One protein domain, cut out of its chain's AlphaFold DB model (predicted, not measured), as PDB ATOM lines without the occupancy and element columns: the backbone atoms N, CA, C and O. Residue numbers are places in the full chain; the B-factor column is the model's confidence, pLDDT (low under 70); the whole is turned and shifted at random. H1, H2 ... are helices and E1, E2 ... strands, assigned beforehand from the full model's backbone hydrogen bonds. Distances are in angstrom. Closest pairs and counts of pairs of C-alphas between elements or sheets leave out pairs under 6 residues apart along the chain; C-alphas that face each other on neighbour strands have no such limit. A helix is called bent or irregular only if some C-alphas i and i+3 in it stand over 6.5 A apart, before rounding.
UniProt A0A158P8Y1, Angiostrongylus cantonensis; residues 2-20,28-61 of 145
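This is residues 2 to 20 and 28 to 61 of the 145 residues of a protein of Angiostrongylus cantonensis (UniProt A0A158P8Y1). Picture a pair of short parallel strands, E1 and E2, at one side and the longest helix, H1, at the opposite side, with the one-turn helix H3 between H1 and E2 and little direct contact between the named parts. H2 sits at one end, on the path that leads from E1 round to H3, and residues 2 to 5 trail away from the rest as a tail. The printed part has 53 residues, with three named helices and two named strands in the order H1, E1, H2, H3, E2; the sheet's order is E1, E2, parallel. The class is mixed, helices and strands, though the named elements hold 26 residues, under half of those printed. The whole is compact, with a radius of gyration of the C-alphas of 10.9 A and spans of 27 by 25 by 20 A.

Go from the first printed residue, Val 2, to H1, residues 10 to 20. Beyond the cut you reach E1, residues 30 to 32, then H2, residues 37 to 41, which is apart from H1. H3, residues 48 to 51, is close to H1 but not clearly touching; their closest C-alphas, those of Ile 17 and Tyr 51, are 7.1 A apart. E2, residues 53 to 55, has three pairs of C-alphas within 8 A of H3, the closest being those of Leu 48 and Lys 54 at 6.9 A. E2 is the parallel neighbour of E1, with 37 degrees between their directions. C-alphas 31 and 54 face each other at 4.8 A; look there for N 32 and O 54, and for N 54 and O 30, each pair within hydrogen-bond range at 2.8 A. E1, H2, H3 and E2 form a strand-helix-strand unit, two parallel neighbour strands with helices between them along the chain, and its crossover is right-handed. H1 and E2 are apart, and E1 and H3 are only just apart, at 8.2 A. In H2 the O i to N i+4 pair is within hydrogen-bond range, in H1 4 of 7 are, and H3 is too short for such a pair but has its one O i to N i+3 pair within range.

Find C-alpha 10 at (36.629, 9.301, 6.302); from there H1 runs 16.4 A to C-alpha 20. H1 is neither bent nor irregular, but only just: C-alphas 16 and 19 are 6.4 A apart. E1 starts at C-alpha 30, (23.777, 9.358, 17.524), and spans 6.9 A. H2 spans 6.6 A, H3 5.4 A and E2 6.4 A, ending at C-alpha 55, (23.399, 4.917, 9.985).

The two C-alphas farthest apart, those of Val 28 and Met 42, are 30.3 A from each other. Residues 21 to 27 are not printed, and C-alphas 20 and 28 are 12.6 A apart across this cut. Of the links printed whole, E1 to H2 and H3 to E2 are tight, H2 to H3 is short, and no link is long. The mean pLDDT of the printed part is 80.0; you will find values under 70 at residues 2 to 7 and 11 to 20.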
ATOM      1  N   VAL A   2      22.053  24.098   3.107       31.50
ATOM      2  CA  VAL A   2      23.406  23.556   3.272       31.50
ATOM      3  C   VAL A   2      23.602  22.609   2.096       31.50
ATOM      4  O   VAL A   2      22.938  21.580   2.018       31.50
ATOM      5  N   TYR A   3      24.438  22.990   1.134       32.00
ATOM      6  CA  TYR A   3      24.905  22.054   0.121       32.00
ATOM      7  C   TYR A   3      25.818  21.068   0.845       32.00
ATOM      8  O   TYR A   3      26.973  21.379   1.125       32.00
ATOM      9  N   LEU A   4      25.277  19.911   1.226       48.31
ATOM     10  CA  LEU A   4      26.094  18.802   1.693       48.31
ATOM     11  C   LEU A   4      26.866  18.319   0.468       48.31
ATOM     12  O   LEU A   4      26.314  17.673  -0.422       48.31
ATOM     13  N   VAL A   5      28.120  18.754   0.371       47.06
ATOM     14  CA  VAL A   5      29.041  18.273  -0.653       47.06
ATOM     15  C   VAL A   5      29.113  16.750  -0.497       47.06
ATOM     16  O   VAL A   5      29.257  16.280   0.635       47.06
ATOM     17  N   PRO A   6      28.991  15.963  -1.582       58.31
ATOM     18  CA  PRO A   6      29.098  14.507  -1.537       58.31
ATOM     19  C   PRO A   6      30.567  14.089  -1.365       58.31
ATOM     20  O   PRO A   6      31.139  13.386  -2.192       58.31
ATOM     21  N   GLU A   7      31.212  14.579  -0.313       69.38
ATOM     22  CA  GLU A   7      32.530  14.132   0.109       69.38
ATOM     23  C   GLU A   7      32.371  12.939   1.048       69.38
ATOM     24  O   GLU A   7      31.432  12.872   1.840       69.38
ATOM     25  N   CYS A   8      33.293  11.982   0.957       82.56
ATOM     26  CA  CYS A   8      33.370  10.865   1.891       82.56
ATOM     27  C   CYS A   8      34.264  11.269   3.068       82.56
ATOM     28  O   CYS A   8      35.486  11.274   2.908       82.56
ATOM     29  N   PRO A   9      33.707  11.600   4.251       80.75
ATOM     30  CA  PRO A   9      34.428  12.309   5.310       80.75
ATOM     31  C   PRO A   9      35.308  11.379   6.162       80.75
ATOM     32  O   PRO A   9      35.444  11.572   7.366       80.75
ATOM     33  N   LYS A  10      35.913  10.349   5.563       72.81
ATOM     34  CA  LYS A  10      36.629   9.301   6.302       72.81
ATOM     35  C   LYS A  10      37.762   9.862   7.170       72.81
ATOM     36  O   LYS A  10      37.821   9.576   8.356       72.81
ATOM     37  N   SER A  11      38.581  10.757   6.618       67.50
ATOM     38  CA  SER A  11      39.667  11.411   7.364       67.50
ATOM     39  C   SER A  11      39.180  12.279   8.530       67.50
ATOM     40  O   SER A  11      39.885  12.407   9.531       67.50
ATOM     41  N   PHE A  12      37.984  12.866   8.426       68.38
ATOM     42  CA  PHE A  12      37.369  13.624   9.516       68.38
ATOM     43  C   PHE A  12      36.895  12.695  10.640       68.38
ATOM     44  O   PHE A  12      37.121  13.002  11.805       68.38
ATOM     45  N   LEU A  13      36.296  11.547  10.307       69.00
ATOM     46  CA  LEU A  13      35.880  10.549  11.300       69.00
ATOM     47  C   LEU A  13      37.091   9.995  12.066       69.00
ATOM     48  O   LEU A  13      37.092   9.997  13.296       69.00
ATOM     49  N   ASP A  14      38.153   9.639  11.339       68.44
ATOM     50  CA  ASP A  14      39.364   9.033  11.906       68.44
ATOM     51  C   ASP A  14      40.139   9.994  12.832       68.44
ATOM     52  O   ASP A  14      40.768   9.562  13.798       68.44
ATOM     53  N   SER A  15      40.098  11.304  12.561       63.91
ATOM     54  CA  SER A  15      40.808  12.326  13.352       63.91
ATOM     55  C   SER A  15      39.945  13.018  14.412       63.91
ATOM     56  O   SER A  15      40.465  13.448  15.439       63.91
ATOM     57  N   GLY A  16      38.634  13.130  14.184       56.09
ATOM     58  CA  GLY A  16      37.708  13.883  15.030       56.09
ATOM     59  C   GLY A  16      37.068  13.071  16.156       56.09
ATOM     60  O   GLY A  16      36.696  13.647  17.178       56.09
ATOM     61  N   ILE A  17      36.954  11.744  16.010       57.34
ATOM     62  CA  ILE A  17      36.229  10.905  16.982       57.34
ATOM     63  C   ILE A  17      37.157  10.258  18.027       57.34
ATOM     64  O   ILE A  17      36.695   9.859  19.097       57.34
ATOM     65  N   GLN A  18      38.483  10.297  17.833       54.09
ATOM     66  CA  GLN A  18      39.450   9.937  18.889       54.09
ATOM     67  C   GLN A  18      39.262  10.738  20.192       54.09
ATOM     68  O   GLN A  18      39.706  10.299  21.247       54.09
ATOM     69  N   MET A  19      38.569  11.879  20.138       49.84
ATOM     70  CA  MET A  19      38.283  12.737  21.288       49.84
ATOM     71  C   MET A  19      37.171  12.202  22.219       49.84
ATOM     72  O   MET A  19      36.986  12.746  23.303       49.84
ATOM     73  N   PHE A  20      36.435  11.152  21.830       55.53
ATOM     74  CA  PHE A  20      35.263  10.654  22.573       55.53
ATOM     75  C   PHE A  20      35.371   9.196  23.043       55.53
ATOM     76  O   PHE A  20      34.400   8.653  23.568       55.53
ATOM     77  N   VAL A  28      22.963   7.688  25.138       83.31
ATOM     78  CA  VAL A  28      22.865   8.663  24.036       83.31
ATOM     79  C   VAL A  28      23.012   7.962  22.696       83.31
ATOM     80  O   VAL A  28      24.008   7.299  22.430       83.31
ATOM     81  N   GLN A  29      22.018   8.147  21.829       89.25
ATOM     82  CA  GLN A  29      22.044   7.626  20.465       89.25
ATOM     83  C   GLN A  29      22.405   8.738  19.483       89.25
ATOM     84  O   GLN A  29      21.802   9.812  19.501       89.25
ATOM     85  N   VAL A  30      23.364   8.459  18.604       91.50
ATOM     86  CA  VAL A  30      23.777   9.358  17.524       91.50
ATOM     87  C   VAL A  30      23.366   8.734  16.196       91.50
ATOM     88  O   VAL A  30      23.654   7.565  15.949       91.50
ATOM     89  N   PHE A  31      22.699   9.512  15.340       94.19
ATOM     90  CA  PHE A  31      22.238   9.072  14.021       94.19
ATOM     91  C   PHE A  31      22.940   9.845  12.907       94.19
ATOM     92  O   PHE A  31      23.121  11.060  12.987       94.19
ATOM     93  N   TRP A  32      23.303   9.141  11.841       94.38
ATOM     94  CA  TRP A  32      23.939   9.704  10.661       94.38
ATOM     95  C   TRP A  32      22.899  10.096   9.610       94.38
ATOM     96  O   TRP A  32      22.343   9.234   8.934       94.38
ATOM     97  N   ASN A  33      22.665  11.401   9.451       94.56
ATOM     98  CA  ASN A  33      21.767  11.963   8.432       94.56
ATOM     99  C   ASN A  33      22.524  12.827   7.405       94.56
ATOM    100  O   ASN A  33      22.100  13.926   7.051       94.56
ATOM    101  N   VAL A  34      23.698  12.360   6.976       92.38
ATOM    102  CA  VAL A  34      24.518  13.010   5.941       92.38
ATOM    103  C   VAL A  34      24.391  12.184   4.651       92.38
ATOM    104  O   VAL A  34      24.465  10.957   4.734       92.38
ATOM    105  N   PRO A  35      24.210  12.795   3.462       91.31
ATOM    106  CA  PRO A  35      23.947  12.093   2.202       91.31
ATOM    107  C   PRO A  35      25.219  11.456   1.618       91.31
ATOM    108  O   PRO A  35      25.687  11.805   0.536       91.31
ATOM    109  N   THR A  36      25.793  10.498   2.343       92.19
ATOM    110  CA  THR A  36      27.039   9.803   1.990       92.19
ATOM    111  C   THR A  36      26.811   8.472   1.272       92.19
ATOM    112  O   THR A  36      27.711   7.634   1.229       92.19
ATOM    113  N   GLU A  37      25.642   8.257   0.661       93.44
ATOM    114  CA  GLU A  37      25.329   7.042  -0.114       93.44
ATOM    115  C   GLU A  37      26.350   6.792  -1.243       93.44
ATOM    116  O   GLU A  37      26.694   5.653  -1.566       93.44
ATOM    117  N   ILE A  38      26.902   7.868  -1.817       91.12
ATOM    118  CA  ILE A  38      27.964   7.790  -2.829       91.12
ATOM    119  C   ILE A  38      29.199   7.027  -2.326       91.12
ATOM    120  O   ILE A  38      29.841   6.325  -3.103       91.12
ATOM    121  N   CYS A  39      29.503   7.098  -1.028       91.88
ATOM    122  CA  CYS A  39      30.654   6.421  -0.439       91.88
ATOM    123  C   CYS A  39      30.479   4.908  -0.483       91.88
ATOM    124  O   CYS A  39      31.395   4.206  -0.905       91.88
ATOM    125  N   SER A  40      29.278   4.411  -0.171       92.44
ATOM    126  CA  SER A  40      28.958   2.990  -0.324       92.44
ATOM    127  C   SER A  40      29.087   2.549  -1.788       92.44
ATOM    128  O   SER A  40      29.752   1.555  -2.074       92.44
ATOM    129  N   LYS A  41      28.580   3.350  -2.741       92.88
ATOM    130  CA  LYS A  41      28.716   3.092  -4.192       92.88
ATOM    131  C   LYS A  41      30.172   3.055  -4.674       92.88
ATOM    132  O   LYS A  41      30.480   2.354  -5.634       92.88
ATOM    133  N   MET A  42      31.065   3.787  -4.012       93.62
ATOM    134  CA  MET A  42      32.510   3.787  -4.270       93.62
ATOM    135  C   MET A  42      33.272   2.702  -3.490       93.62
ATOM    136  O   MET A  42      34.500   2.672  -3.548       93.62
ATOM    137  N   ASN A  43      32.579   1.813  -2.769       92.19
ATOM    138  CA  ASN A  43      33.164   0.829  -1.850       92.19
ATOM    139  C   ASN A  43      34.005   1.456  -0.721       92.19
ATOM    140  O   ASN A  43      34.942   0.844  -0.205       92.19
ATOM    141  N   ILE A  44      33.676   2.685  -0.320       91.56
ATOM    142  CA  ILE A  44      34.274   3.366   0.826       91.56
ATOM    143  C   ILE A  44      33.415   3.082   2.058       91.56
ATOM    144  O   ILE A  44      32.295   3.578   2.178       91.56
ATOM    145  N   ASN A  45      33.971   2.319   2.999       91.00
ATOM    146  CA  ASN A  45      33.384   2.124   4.323       91.00
ATOM    147  C   ASN A  45      33.837   3.246   5.276       91.00
ATOM    148  O   ASN A  45      35.043   3.464   5.456       91.00
ATOM    149  N   LEU A  46      32.857   3.945   5.854       90.44
ATOM    150  CA  LEU A  46      33.024   5.014   6.840       90.44
ATOM    151  C   LEU A  46      33.158   4.497   8.282       90.44
ATOM    152  O   LEU A  46      33.496   5.286   9.155       90.44
ATOM    153  N   SER A  47      32.889   3.211   8.542       89.56
ATOM    154  CA  SER A  47      33.028   2.584   9.868       89.56
ATOM    155  C   SER A  47      32.254   3.293  10.996       89.56
ATOM    156  O   SER A  47      32.682   3.312  12.142       89.56
ATOM    157  N   LEU A  48      31.082   3.867  10.696       89.75
ATOM    158  CA  LEU A  48      30.280   4.652  11.653       89.75
ATOM    159  C   LEU A  48      29.898   3.876  12.930       89.75
ATOM    160  O   LEU A  48      29.842   4.456  14.014       89.75
ATOM    161  N   GLU A  49      29.690   2.566  12.814       87.19
ATOM    162  CA  GLU A  49      29.346   1.691  13.940       87.19
ATOM    163  C   GLU A  49      30.473   1.585  14.978       87.19
ATOM    164  O   GLU A  49      30.186   1.493  16.170       87.19
ATOM    165  N   GLU A  50      31.743   1.679  14.559       86.62
ATOM    166  CA  GLU A  50      32.907   1.681  15.466       86.62
ATOM    167  C   GLU A  50      32.890   2.893  16.413       86.62
ATOM    168  O   GLU A  50      33.480   2.865  17.491       86.62
ATOM    169  N   TYR A  51      32.155   3.937  16.028       83.75
ATOM    170  CA  TYR A  51      31.977   5.176  16.771       83.75
ATOM    171  C   TYR A  51      30.623   5.259  17.497       83.75
ATOM    172  O   TYR A  51      30.272   6.314  18.023       83.75
ATOM    173  N   GLY A  52      29.833   4.178  17.504       86.62
ATOM    174  CA  GLY A  52      28.490   4.165  18.097       86.62
ATOM    175  C   GLY A  52      27.456   4.998  17.327       86.62
ATOM    176  O   GLY A  52      26.398   5.319  17.869       86.62
ATOM    177  N   ILE A  53      27.742   5.361  16.072       90.50
ATOM    178  CA  ILE A  53      26.845   6.147  15.223       90.50
ATOM    179  C   ILE A  53      25.971   5.193  14.407       90.50
ATOM    180  O   ILE A  53      26.464   4.416  13.589       90.50
ATOM    181  N   LYS A  54      24.652   5.289  14.581       93.50
ATOM    182  CA  LYS A  54      23.673   4.544  13.785       93.50
ATOM    183  C   LYS A  54      23.491   5.203  12.423       93.50
ATOM    184  O   LYS A  54      23.207   6.395  12.341       93.50
ATOM    185  N   ALA A  55      23.595   4.435  11.348       94.69
ATOM    186  CA  ALA A  55      23.399   4.917   9.985       94.69
ATOM    187  C   ALA A  55      22.448   3.996   9.228       94.69
ATOM    188  O   ALA A  55      22.349   2.811   9.535       94.69
ATOM    189  N   ASN A  56      21.755   4.512   8.219       96.12
ATOM    190  CA  ASN A  56      21.004   3.645   7.318       96.12
ATOM    191  C   ASN A  56      21.950   2.684   6.567       96.12
ATOM    192  O   ASN A  56      23.085   3.075   6.254       96.12
ATOM    193  N   PRO A  57      21.493   1.465   6.225       94.81
ATOM    194  CA  PRO A  57      22.246   0.546   5.381       94.81
ATOM    195  C   PRO A  57      22.742   1.230   4.104       94.81
ATOM    196  O   PRO A  57      22.011   1.990   3.474       94.81
ATOM    197  N   ASN A  58      23.999   0.986   3.720       94.31
ATOM    198  CA  ASN A  58      24.651   1.624   2.564       94.31
ATOM    199  C   ASN A  58      24.664   3.165   2.591       94.31
ATOM    200  O   ASN A  58      24.866   3.804   1.557       94.31
ATOM    201  N   TYR A  59      24.468   3.768   3.766       94.31
ATOM    202  CA  TYR A  59      24.348   5.213   3.950       94.31
ATOM    203  C   TYR A  59      23.234   5.834   3.095       94.31
ATOM    204  O   TYR A  59      23.361   6.980   2.655       94.31
ATOM    205  N   THR A  60      22.160   5.079   2.828       93.75
ATOM    206  CA  THR A  60      21.009   5.603   2.088       93.75
ATOM    207  C   THR A  60      20.381   6.761   2.844       93.75
ATOM    208  O   THR A  60      20.307   6.778   4.073       93.75
ATOM    209  N   PHE A  61      19.895   7.747   2.099       89.75
ATOM    210  CA  PHE A  61      19.290   8.923   2.717       89.75
ATOM    211  C   PHE A  61      17.931   8.615   3.374       89.75
ATOM    212  O   PHE A  61      17.559   9.226   4.371       89.75
TER     213      PHE A  61